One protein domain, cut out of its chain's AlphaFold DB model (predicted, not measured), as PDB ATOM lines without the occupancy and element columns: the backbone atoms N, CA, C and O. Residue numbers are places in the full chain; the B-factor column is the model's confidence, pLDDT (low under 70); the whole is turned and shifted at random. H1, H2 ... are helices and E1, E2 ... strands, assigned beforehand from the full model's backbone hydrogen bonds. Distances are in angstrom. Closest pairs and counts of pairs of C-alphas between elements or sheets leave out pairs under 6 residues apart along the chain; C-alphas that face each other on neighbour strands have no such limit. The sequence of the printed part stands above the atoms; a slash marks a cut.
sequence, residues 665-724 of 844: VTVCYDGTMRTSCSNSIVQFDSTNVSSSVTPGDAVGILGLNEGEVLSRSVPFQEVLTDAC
ATOM      1  N   VAL A 665     124.764  30.546  55.373       89.38
ATOM      2  CA  VAL A 665     125.252  30.592  56.759       89.38
ATOM      3  C   VAL A 665     124.122  30.227  57.719       89.38
ATOM      4  O   VAL A 665     123.182  31.004  57.912       89.38
ATOM      5  N   THR A 666     124.242  29.055  58.338       89.75
ATOM      6  CA  THR A 666     123.221  28.451  59.203       89.75
ATOM      7  C   THR A 666     123.802  28.012  60.543       89.75
ATOM      8  O   THR A 666     124.996  27.713  60.656       89.75
ATOM      9  N   VAL A 667     122.949  27.918  61.559       88.81
ATOM     10  CA  VAL A 667     123.326  27.383  62.877       88.81
ATOM     11  C   VAL A 667     123.236  25.864  62.860       88.81
ATOM     12  O   VAL A 667     122.222  25.297  62.462       88.81
ATOM     13  N   CYS A 668     124.300  25.195  63.286       88.50
ATOM     14  CA  CYS A 668     124.353  23.744  63.408       88.50
ATOM     15  C   CYS A 668     123.897  23.287  64.804       88.50
ATOM     16  O   CYS A 668     123.877  24.062  65.757       88.50
ATOM     17  N   TYR A 669     123.556  22.002  64.944       88.81
ATOM     18  CA  TYR A 669     123.119  21.410  66.220       88.81
ATOM     19  C   TYR A 669     124.177  21.447  67.331       88.81
ATOM     20  O   TYR A 669     123.834  21.312  68.500       88.81
ATOM     21  N   ASP A 670     125.449  21.645  66.981       87.75
ATOM     22  CA  ASP A 670     126.548  21.840  67.930       87.75
ATOM     23  C   ASP A 670     126.669  23.296  68.429       87.75
ATOM     24  O   ASP A 670     127.603  23.611  69.159       87.75
ATOM     25  N   GLY A 671     125.751  24.185  68.025       83.62
ATOM     26  CA  GLY A 671     125.743  25.606  68.380       83.62
ATOM     27  C   GLY A 671     126.671  26.478  67.526       83.62
ATOM     28  O   GLY A 671     126.636  27.703  67.645       83.62
ATOM     29  N   THR A 672     127.467  25.878  66.634       88.75
ATOM     30  CA  THR A 672     128.369  26.622  65.747       88.75
ATOM     31  C   THR A 672     127.623  27.174  64.532       88.75
ATOM     32  O   THR A 672     126.697  26.554  64.008       88.75
ATOM     33  N   MET A 673     128.044  28.338  64.036       89.19
ATOM     34  CA  MET A 673     127.550  28.880  62.767       89.19
ATOM     35  C   MET A 673     128.481  28.467  61.638       89.19
ATOM     36  O   MET A 673     129.686  28.738  61.687       89.19
ATOM     37  N   ARG A 674     127.928  27.819  60.610       90.19
ATOM     38  CA  ARG A 674     128.704  27.251  59.504       90.19
ATOM     39  C   ARG A 674     128.124  27.618  58.150       90.19
ATOM     40  O   ARG A 674     126.932  27.869  58.012       90.19
ATOM     41  N   THR A 675     128.977  27.611  57.133       90.69
ATOM     42  CA  THR A 675     128.543  27.650  55.734       90.69
ATOM     43  C   THR A 675     128.043  26.270  55.297       90.69
ATOM     44  O   THR A 675     128.763  25.278  55.405       90.69
ATOM     45  N   SER A 676     126.838  26.196  54.736       85.31
ATOM     46  CA  SER A 676     126.191  24.944  54.313       85.31
ATOM     47  C   SER A 676     127.003  24.195  53.250       85.31
ATOM     48  O   SER A 676     127.114  22.974  53.291       85.31
ATOM     49  N   CYS A 677     127.622  24.926  52.315       82.12
ATOM     50  CA  CYS A 677     128.350  24.334  51.190       82.12
ATOM     51  C   CYS A 677     129.754  23.817  51.551       82.12
ATOM     52  O   CYS A 677     130.181  22.794  51.023       82.12
ATOM     53  N   SER A 678     130.498  24.525  52.410       85.56
ATOM     54  CA  SER A 678     131.893  24.177  52.745       85.56
ATOM     55  C   SER A 678     132.074  23.640  54.165       85.56
ATOM     56  O   SER A 678     133.200  23.320  54.546       85.56
ATOM     57  N   ASN A 679     130.990  23.565  54.950       87.75
ATOM     58  CA  ASN A 679     130.978  23.177  56.364       87.75
ATOM     59  C   ASN A 679     132.035  23.927  57.198       87.75
ATOM     60  O   ASN A 679     132.614  23.393  58.144       87.75
ATOM     61  N   SER A 680     132.351  25.159  56.795       91.19
ATOM     62  CA  SER A 680     133.398  25.959  57.420       91.19
ATOM     63  C   SER A 680     132.793  26.740  58.573       91.19
ATOM     64  O   SER A 680     131.759  27.387  58.403       91.19
ATOM     65  N   ILE A 681     133.430  26.673  59.741       90.88
ATOM     66  CA  ILE A 681     132.985  27.402  60.927       90.88
ATOM     67  C   ILE A 681     133.241  28.893  60.701       90.88
ATOM     68  O   ILE A 681     134.381  29.313  60.506       90.88
ATOM     69  N   VAL A 682     132.166  29.676  60.717       88.94
ATOM     70  CA  VAL A 682     132.195  31.143  60.661       88.94
ATOM     71  C   VAL A 682     132.334  31.706  62.072       88.94
ATOM     72  O   VAL A 682     133.098  32.642  62.293       88.94
ATOM     73  N   GLN A 683     131.625  31.111  63.034       87.06
ATOM     74  CA  GLN A 683     131.641  31.517  64.435       87.06
ATOM     75  C   GLN A 683     131.386  30.307  65.340       87.06
ATOM     76  O   GLN A 683     130.544  29.461  65.033       87.06
ATOM     77  N   PHE A 684     132.129  30.226  66.445       84.31
ATOM     78  CA  PHE A 684     132.062  29.104  67.385       84.31
ATOM     79  C   PHE A 684     130.877  29.175  68.350       84.31
ATOM     80  O   PHE A 684     130.420  28.128  68.787       84.31
ATOM     81  N   ASP A 685     130.386  30.372  68.675       71.88
ATOM     82  CA  ASP A 685     129.333  30.546  69.674       71.88
ATOM     83  C   ASP A 685     128.323  31.627  69.252       71.88
ATOM     84  O   ASP A 685     128.715  32.691  68.771       71.88
ATOM     85  N   SER A 686     127.029  31.350  69.417       62.25
ATOM     86  CA  SER A 686     125.903  32.242  69.086       62.25
ATOM     87  C   SER A 686     125.517  33.182  70.244       62.25
ATOM     88  O   SER A 686     124.637  34.026  70.091       62.25
ATOM     89  N   THR A 687     126.200  33.084  71.390       51.00
ATOM     90  CA  THR A 687     125.829  33.655  72.703       51.00
ATOM     91  C   THR A 687     125.952  35.175  72.890       51.00
ATOM     92  O   THR A 687     126.123  35.642  74.016       51.00
ATOM     93  N   ASN A 688     125.734  36.003  71.865       52.22
ATOM     94  CA  ASN A 688     125.373  37.405  72.127       52.22
ATOM     95  C   ASN A 688     123.862  37.498  72.404       52.22
ATOM     96  O   ASN A 688     123.062  37.933  71.583       52.22
ATOM     97  N   VAL A 689     123.520  37.007  73.599       48.97
ATOM     98  CA  VAL A 689     122.288  37.119  74.393       48.97
ATOM     99  C   VAL A 689     121.256  38.123  73.846       48.97
ATOM    100  O   VAL A 689     121.391  39.325  74.062       48.97
ATOM    101  N   SER A 690     120.199  37.635  73.180       49.16
ATOM    102  CA  SER A 690     118.840  38.234  73.214       49.16
ATOM    103  C   SER A 690     117.784  37.480  72.388       49.16
ATOM    104  O   SER A 690     116.598  37.657  72.655       49.16
ATOM    105  N   SER A 691     118.161  36.612  71.442       54.31
ATOM    106  CA  SER A 691     117.217  35.773  70.688       54.31
ATOM    107  C   SER A 691     117.541  34.286  70.846       54.31
ATOM    108  O   SER A 691     118.702  33.879  70.838       54.31
ATOM    109  N   SER A 692     116.507  33.462  71.034       59.91
ATOM    110  CA  SER A 692     116.621  32.002  71.070       59.91
ATOM    111  C   SER A 692     116.881  31.481  69.656       59.91
ATOM    112  O   SER A 692     115.956  31.071  68.962       59.91
ATOM    113  N   VAL A 693     118.128  31.575  69.200       71.56
ATOM    114  CA  VAL A 693     118.543  31.037  67.903       71.56
ATOM    115  C   VAL A 693     118.472  29.513  67.961       71.56
ATOM    116  O   VAL A 693     119.052  28.890  68.852       71.56
ATOM    117  N   THR A 694     117.747  28.913  67.024       79.12
ATOM    118  CA  THR A 694     117.537  27.468  66.955       79.12
ATOM    119  C   THR A 694     118.448  26.818  65.908       79.12
ATOM    120  O   THR A 694     118.816  27.448  64.910       79.12
ATOM    121  N   PRO A 695     118.860  25.552  66.108       83.12
ATOM    122  CA  PRO A 695     119.575  24.812  65.077       83.12
ATOM    123  C   PRO A 695     118.769  24.752  63.775       83.12
ATOM    124  O   PRO A 695     117.604  24.362  63.783       83.12
ATOM    125  N   GLY A 696     119.407  25.099  62.660       83.25
ATOM    126  CA  GLY A 696     118.776  25.203  61.344       83.25
ATOM    127  C   GLY A 696     118.435  26.632  60.916       83.25
ATOM    128  O   GLY A 696     118.201  26.850  59.727       83.25
ATOM    129  N   ASP A 697     118.481  27.614  61.823       84.50
ATOM    130  CA  ASP A 697     118.185  29.004  61.473       84.50
ATOM    131  C   ASP A 697     119.204  29.574  60.480       84.50
ATOM    132  O   ASP A 697     120.426  29.472  60.653       84.50
ATOM    133  N   ALA A 698     118.687  30.238  59.443       84.38
ATOM    134  CA  ALA A 698     119.469  30.923  58.417       84.38
ATOM    135  C   ALA A 698     119.946  32.302  58.907       84.38
ATOM    136  O   ALA A 698     119.553  33.351  58.383       84.38
ATOM    137  N   VAL A 699     120.807  32.304  59.928       82.12
ATOM    138  CA  VAL A 699     121.292  33.521  60.606       82.12
ATOM    139  C   VAL A 699     121.980  34.494  59.651       82.12
ATOM    140  O   VAL A 699     121.900  35.703  59.850       82.12
ATOM    141  N   GLY A 700     122.589  34.010  58.564       80.31
ATOM    142  CA  GLY A 700     123.173  34.894  57.558       80.31
ATOM    143  C   GLY A 700     122.157  35.811  56.866       80.31
ATOM    144  O   GLY A 700     122.479  36.962  56.585       80.31
ATOM    145  N   ILE A 701     120.923  35.347  56.631       80.81
ATOM    146  CA  ILE A 701     119.840  36.189  56.091       80.81
ATOM    147  C   ILE A 701     119.192  36.997  57.210       80.81
ATOM    148  O   ILE A 701     118.960  38.189  57.032       80.81
ATOM    149  N   LEU A 702     118.950  36.380  58.368       76.75
ATOM    150  CA  LEU A 702     118.350  37.058  59.522       76.75
ATOM    151  C   LEU A 702     119.243  38.166  60.099       76.75
ATOM    152  O   LEU A 702     118.749  39.029  60.809       76.75
ATOM    153  N   GLY A 703     120.544  38.168  59.812       68.50
ATOM    154  CA  GLY A 703     121.462  39.246  60.174       68.50
ATOM    155  C   GLY A 703     121.440  40.437  59.207       68.50
ATOM    156  O   GLY A 703     121.973  41.494  59.539       68.50
ATOM    157  N   LEU A 704     120.838  40.299  58.022       68.69
ATOM    158  CA  LEU A 704     120.760  41.367  57.025       68.69
ATOM    159  C   LEU A 704     119.508  42.215  57.234       68.69
ATOM    160  O   LEU A 704     118.396  41.716  57.118       68.69
ATOM    161  N   ASN A 705     119.690  43.514  57.470       63.75
ATOM    162  CA  ASN A 705     118.594  44.477  57.547       63.75
ATOM    163  C   ASN A 705     118.680  45.469  56.378       63.75
ATOM    164  O   ASN A 705     119.643  46.240  56.290       63.75
ATOM    165  N   GLU A 706     117.672  45.484  55.496       55.53
ATOM    166  CA  GLU A 706     117.609  46.439  54.380       55.53
ATOM    167  C   GLU A 706     117.687  47.895  54.852       55.53
ATOM    168  O   GLU A 706     118.357  48.694  54.204       55.53
ATOM    169  N   GLY A 707     117.082  48.258  55.989       56.56
ATOM    170  CA  GLY A 707     117.052  49.643  56.477       56.56
ATOM    171  C   GLY A 707     118.435  50.200  56.847       56.56
ATOM    172  O   GLY A 707     118.750  51.362  56.562       56.56
ATOM    173  N   GLU A 708     119.307  49.373  57.429       56.75
ATOM    174  CA  GLU A 708     120.695  49.767  57.707       56.75
ATOM    175  C   GLU A 708     121.545  49.840  56.432       56.75
ATOM    176  O   GLU A 708     122.407  50.712  56.305       56.75
ATOM    177  N   VAL A 709     121.279  48.959  55.467       53.72
ATOM    178  CA  VAL A 709     121.969  48.938  54.171       53.72
ATOM    179  C   VAL A 709     121.553  50.133  53.298       53.72
ATOM    180  O   VAL A 709     122.402  50.784  52.688       53.72
ATOM    181  N   LEU A 710     120.263  50.480  53.292       50.28
ATOM    182  CA  LEU A 710     119.678  51.620  52.578       50.28
ATOM    183  C   LEU A 710     120.191  52.957  53.128       50.28
ATOM    184  O   LEU A 710     120.565  53.842  52.352       50.28
ATOM    185  N   SER A 711     120.267  53.097  54.457       49.81
ATOM    186  CA  SER A 711     120.724  54.328  55.121       49.81
ATOM    187  C   SER A 711     122.232  54.575  54.991       49.81
ATOM    188  O   SER A 711     122.671  55.722  55.045       49.81
ATOM    189  N   ARG A 712     123.031  53.521  54.771       49.59
ATOM    190  CA  ARG A 712     124.498  53.582  54.616       49.59
ATOM    191  C   ARG A 712     124.977  53.352  53.175       49.59
ATOM    192  O   ARG A 712     126.160  53.089  52.963       49.59
ATOM    193  N   SER A 713     124.078  53.451  52.196       49.03
ATOM    194  CA  SER A 713     124.255  52.963  50.817       49.03
ATOM    195  C   SER A 713     125.527  53.437  50.094       49.03
ATOM    196  O   SER A 713     126.113  52.652  49.355       49.03
ATOM    197  N   VAL A 714     126.021  54.657  50.340       50.97
ATOM    198  CA  VAL A 714     127.236  55.157  49.664       50.97
ATOM    199  C   VAL A 714     128.535  54.553  50.244       50.97
ATOM    200  O   VAL A 714     129.265  53.914  49.491       50.97
ATOM    201  N   PRO A 715     128.832  54.640  51.559       54.41
ATOM    202  CA  PRO A 715     130.063  54.056  52.109       54.41
ATOM    203  C   PRO A 715     130.080  52.518  52.143       54.41
ATOM    204  O   PRO A 715     131.155  51.925  52.110       54.41
ATOM    205  N   PHE A 716     128.930  51.841  52.229       52.69
ATOM    206  CA  PHE A 716     128.908  50.379  52.393       52.69
ATOM    207  C   PHE A 716     129.200  49.621  51.089       52.69
ATOM    208  O   PHE A 716     129.903  48.609  51.107       52.69
ATOM    209  N   GLN A 717     128.716  50.128  49.947       53.03
ATOM    210  CA  GLN A 717     129.077  49.582  48.638       53.03
ATOM    211  C   GLN A 717     130.571  49.752  48.370       53.03
ATOM    212  O   GLN A 717     131.210  48.783  47.974       53.03
ATOM    213  N   GLU A 718     131.118  50.942  48.647       55.94
ATOM    214  CA  GLU A 718     132.549  51.236  48.512       55.94
ATOM    215  C   GLU A 718     133.394  50.241  49.316       55.94
ATOM    216  O   GLU A 718     134.276  49.611  48.743       55.94
ATOM    217  N   VAL A 719     133.061  49.992  50.589       58.91
ATOM    218  CA  VAL A 719     133.764  49.013  51.442       58.91
ATOM    219  C   VAL A 719     133.709  47.590  50.870       58.91
ATOM    220  O   VAL A 719     134.731  46.899  50.843       58.91
ATOM    221  N   LEU A 720     132.541  47.141  50.397       57.28
ATOM    222  CA  LEU A 720     132.376  45.792  49.845       57.28
ATOM    223  C   LEU A 720     133.091  45.614  48.498       57.28
ATOM    224  O   LEU A 720     133.622  44.536  48.228       57.28
ATOM    225  N   THR A 721     133.131  46.647  47.651       55.62
ATOM    226  CA  THR A 721     133.828  46.587  46.358       55.62
ATOM    227  C   THR A 721     135.339  46.801  46.483       55.62
ATOM    228  O   THR A 721     136.101  46.103  45.807       55.62
ATOM    229  N   ASP A 722     135.796  47.685  47.379       51.38
ATOM    230  CA  ASP A 722     137.218  48.023  47.548       51.38
ATOM    231  C   ASP A 722     138.036  46.920  48.212       51.38
ATOM    232  O   ASP A 722     139.220  46.776  47.902       51.38
ATOM    233  N   ALA A 723     137.418  46.066  49.036       53.53
ATOM    234  CA  ALA A 723     138.080  44.854  49.518       53.53
ATOM    235  C   ALA A 723     138.594  43.969  48.356       53.53
ATOM    236  O   ALA A 723     139.563  43.223  48.524       53.53
ATOM    237  N   CYS A 724     137.995  44.078  47.161       46.28
ATOM    238  CA  CYS A 724     138.417  43.361  45.960       46.28
ATOM    239  C   CYS A 724     139.197  44.216  44.939       46.28
ATOM    240  O   CYS A 724     140.020  43.653  44.208       46.28
TER     241      CYS A 724
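This is residues 665 to 724 of the 844 residues of the protein "Hypothetical protein" of Miscanthus lutarioriparius (UniProt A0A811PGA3). A small, short-stranded sheet of E1, E2 and E3 with the short helix H1 next to its E1 side makes one end of the model, and an arm of H2 and H3 leads away from it, turning a corner between the two helices, with an open gap between H3 and the sheet. A long loop, residues 684 to 698, joins E3 to H1, and residues 710 to 715 and 718 to 724 stick out. The printed part has 60 residues with three named strands and then three named helices, in the order E1 E2 E3 H1 H2 H3; the sheet's order is E1 - E2 - E3, antiparallel. The class is mixed, helices and strands, with 29 residues, under half, in named elements. The whole is loose, with a radius of gyration of the C-alphas of 14.0 A, and spans 38 by 27 by 16 A.

E1 is residues 665 to 667, 7.2 A long, from C-alpha 665 at (125.252, 30.592, 56.759). E2 is residues 673 to 675, 7.2 A, and E3 is residues 681 to 683, 5.6 A. H1 is residues 699 to 702, 4.7 A. H2, residues 706 to 711, measures 8.5 A. H3, residues 713 to 722, measures 14.3 A and ends at C-alpha 722 at (137.218, 48.023, 47.548).

E1, E2 and E3 form a meander, each strand the antiparallel neighbour of the one before. E1 and E2 are a hairpin with directions at 142 degrees; N 666 and O 674 are within hydrogen-bond range at 3.0 A. E2 and E3 are a hairpin at 141 degrees; N 682 and O 673 are within hydrogen-bond range at 2.8 A. H1 is on the sheet, over none of its strands, but only just: 2 of its 4 C-alphas fall on E1. The closest C-alphas of E1 and H1 are those of Val 665 and Gly 700, 4.8 A apart. H2 and H3 are not on the sheet, and H1 is apart from both. H2 and H3 are close but not clearly touching, about perpendicular at 80 degrees; their closest C-alphas, those of Val 709 and Phe 716, are 7.3 A apart. In H2 every O i to N i+4 pair is within hydrogen-bond range and in H3 4 of 6 are, while H1 is too short for such a pair.

The C-alphas farthest apart are those of Asp 670 and Val 714, 38.0 A. The printed part has no cut. The link from E3 to H1, 15 residues, is long; the other links are tight. The mean pLDDT of the printed part is 70.4, and 29 residues, 686 to 692 and 703 to 724, are under 70.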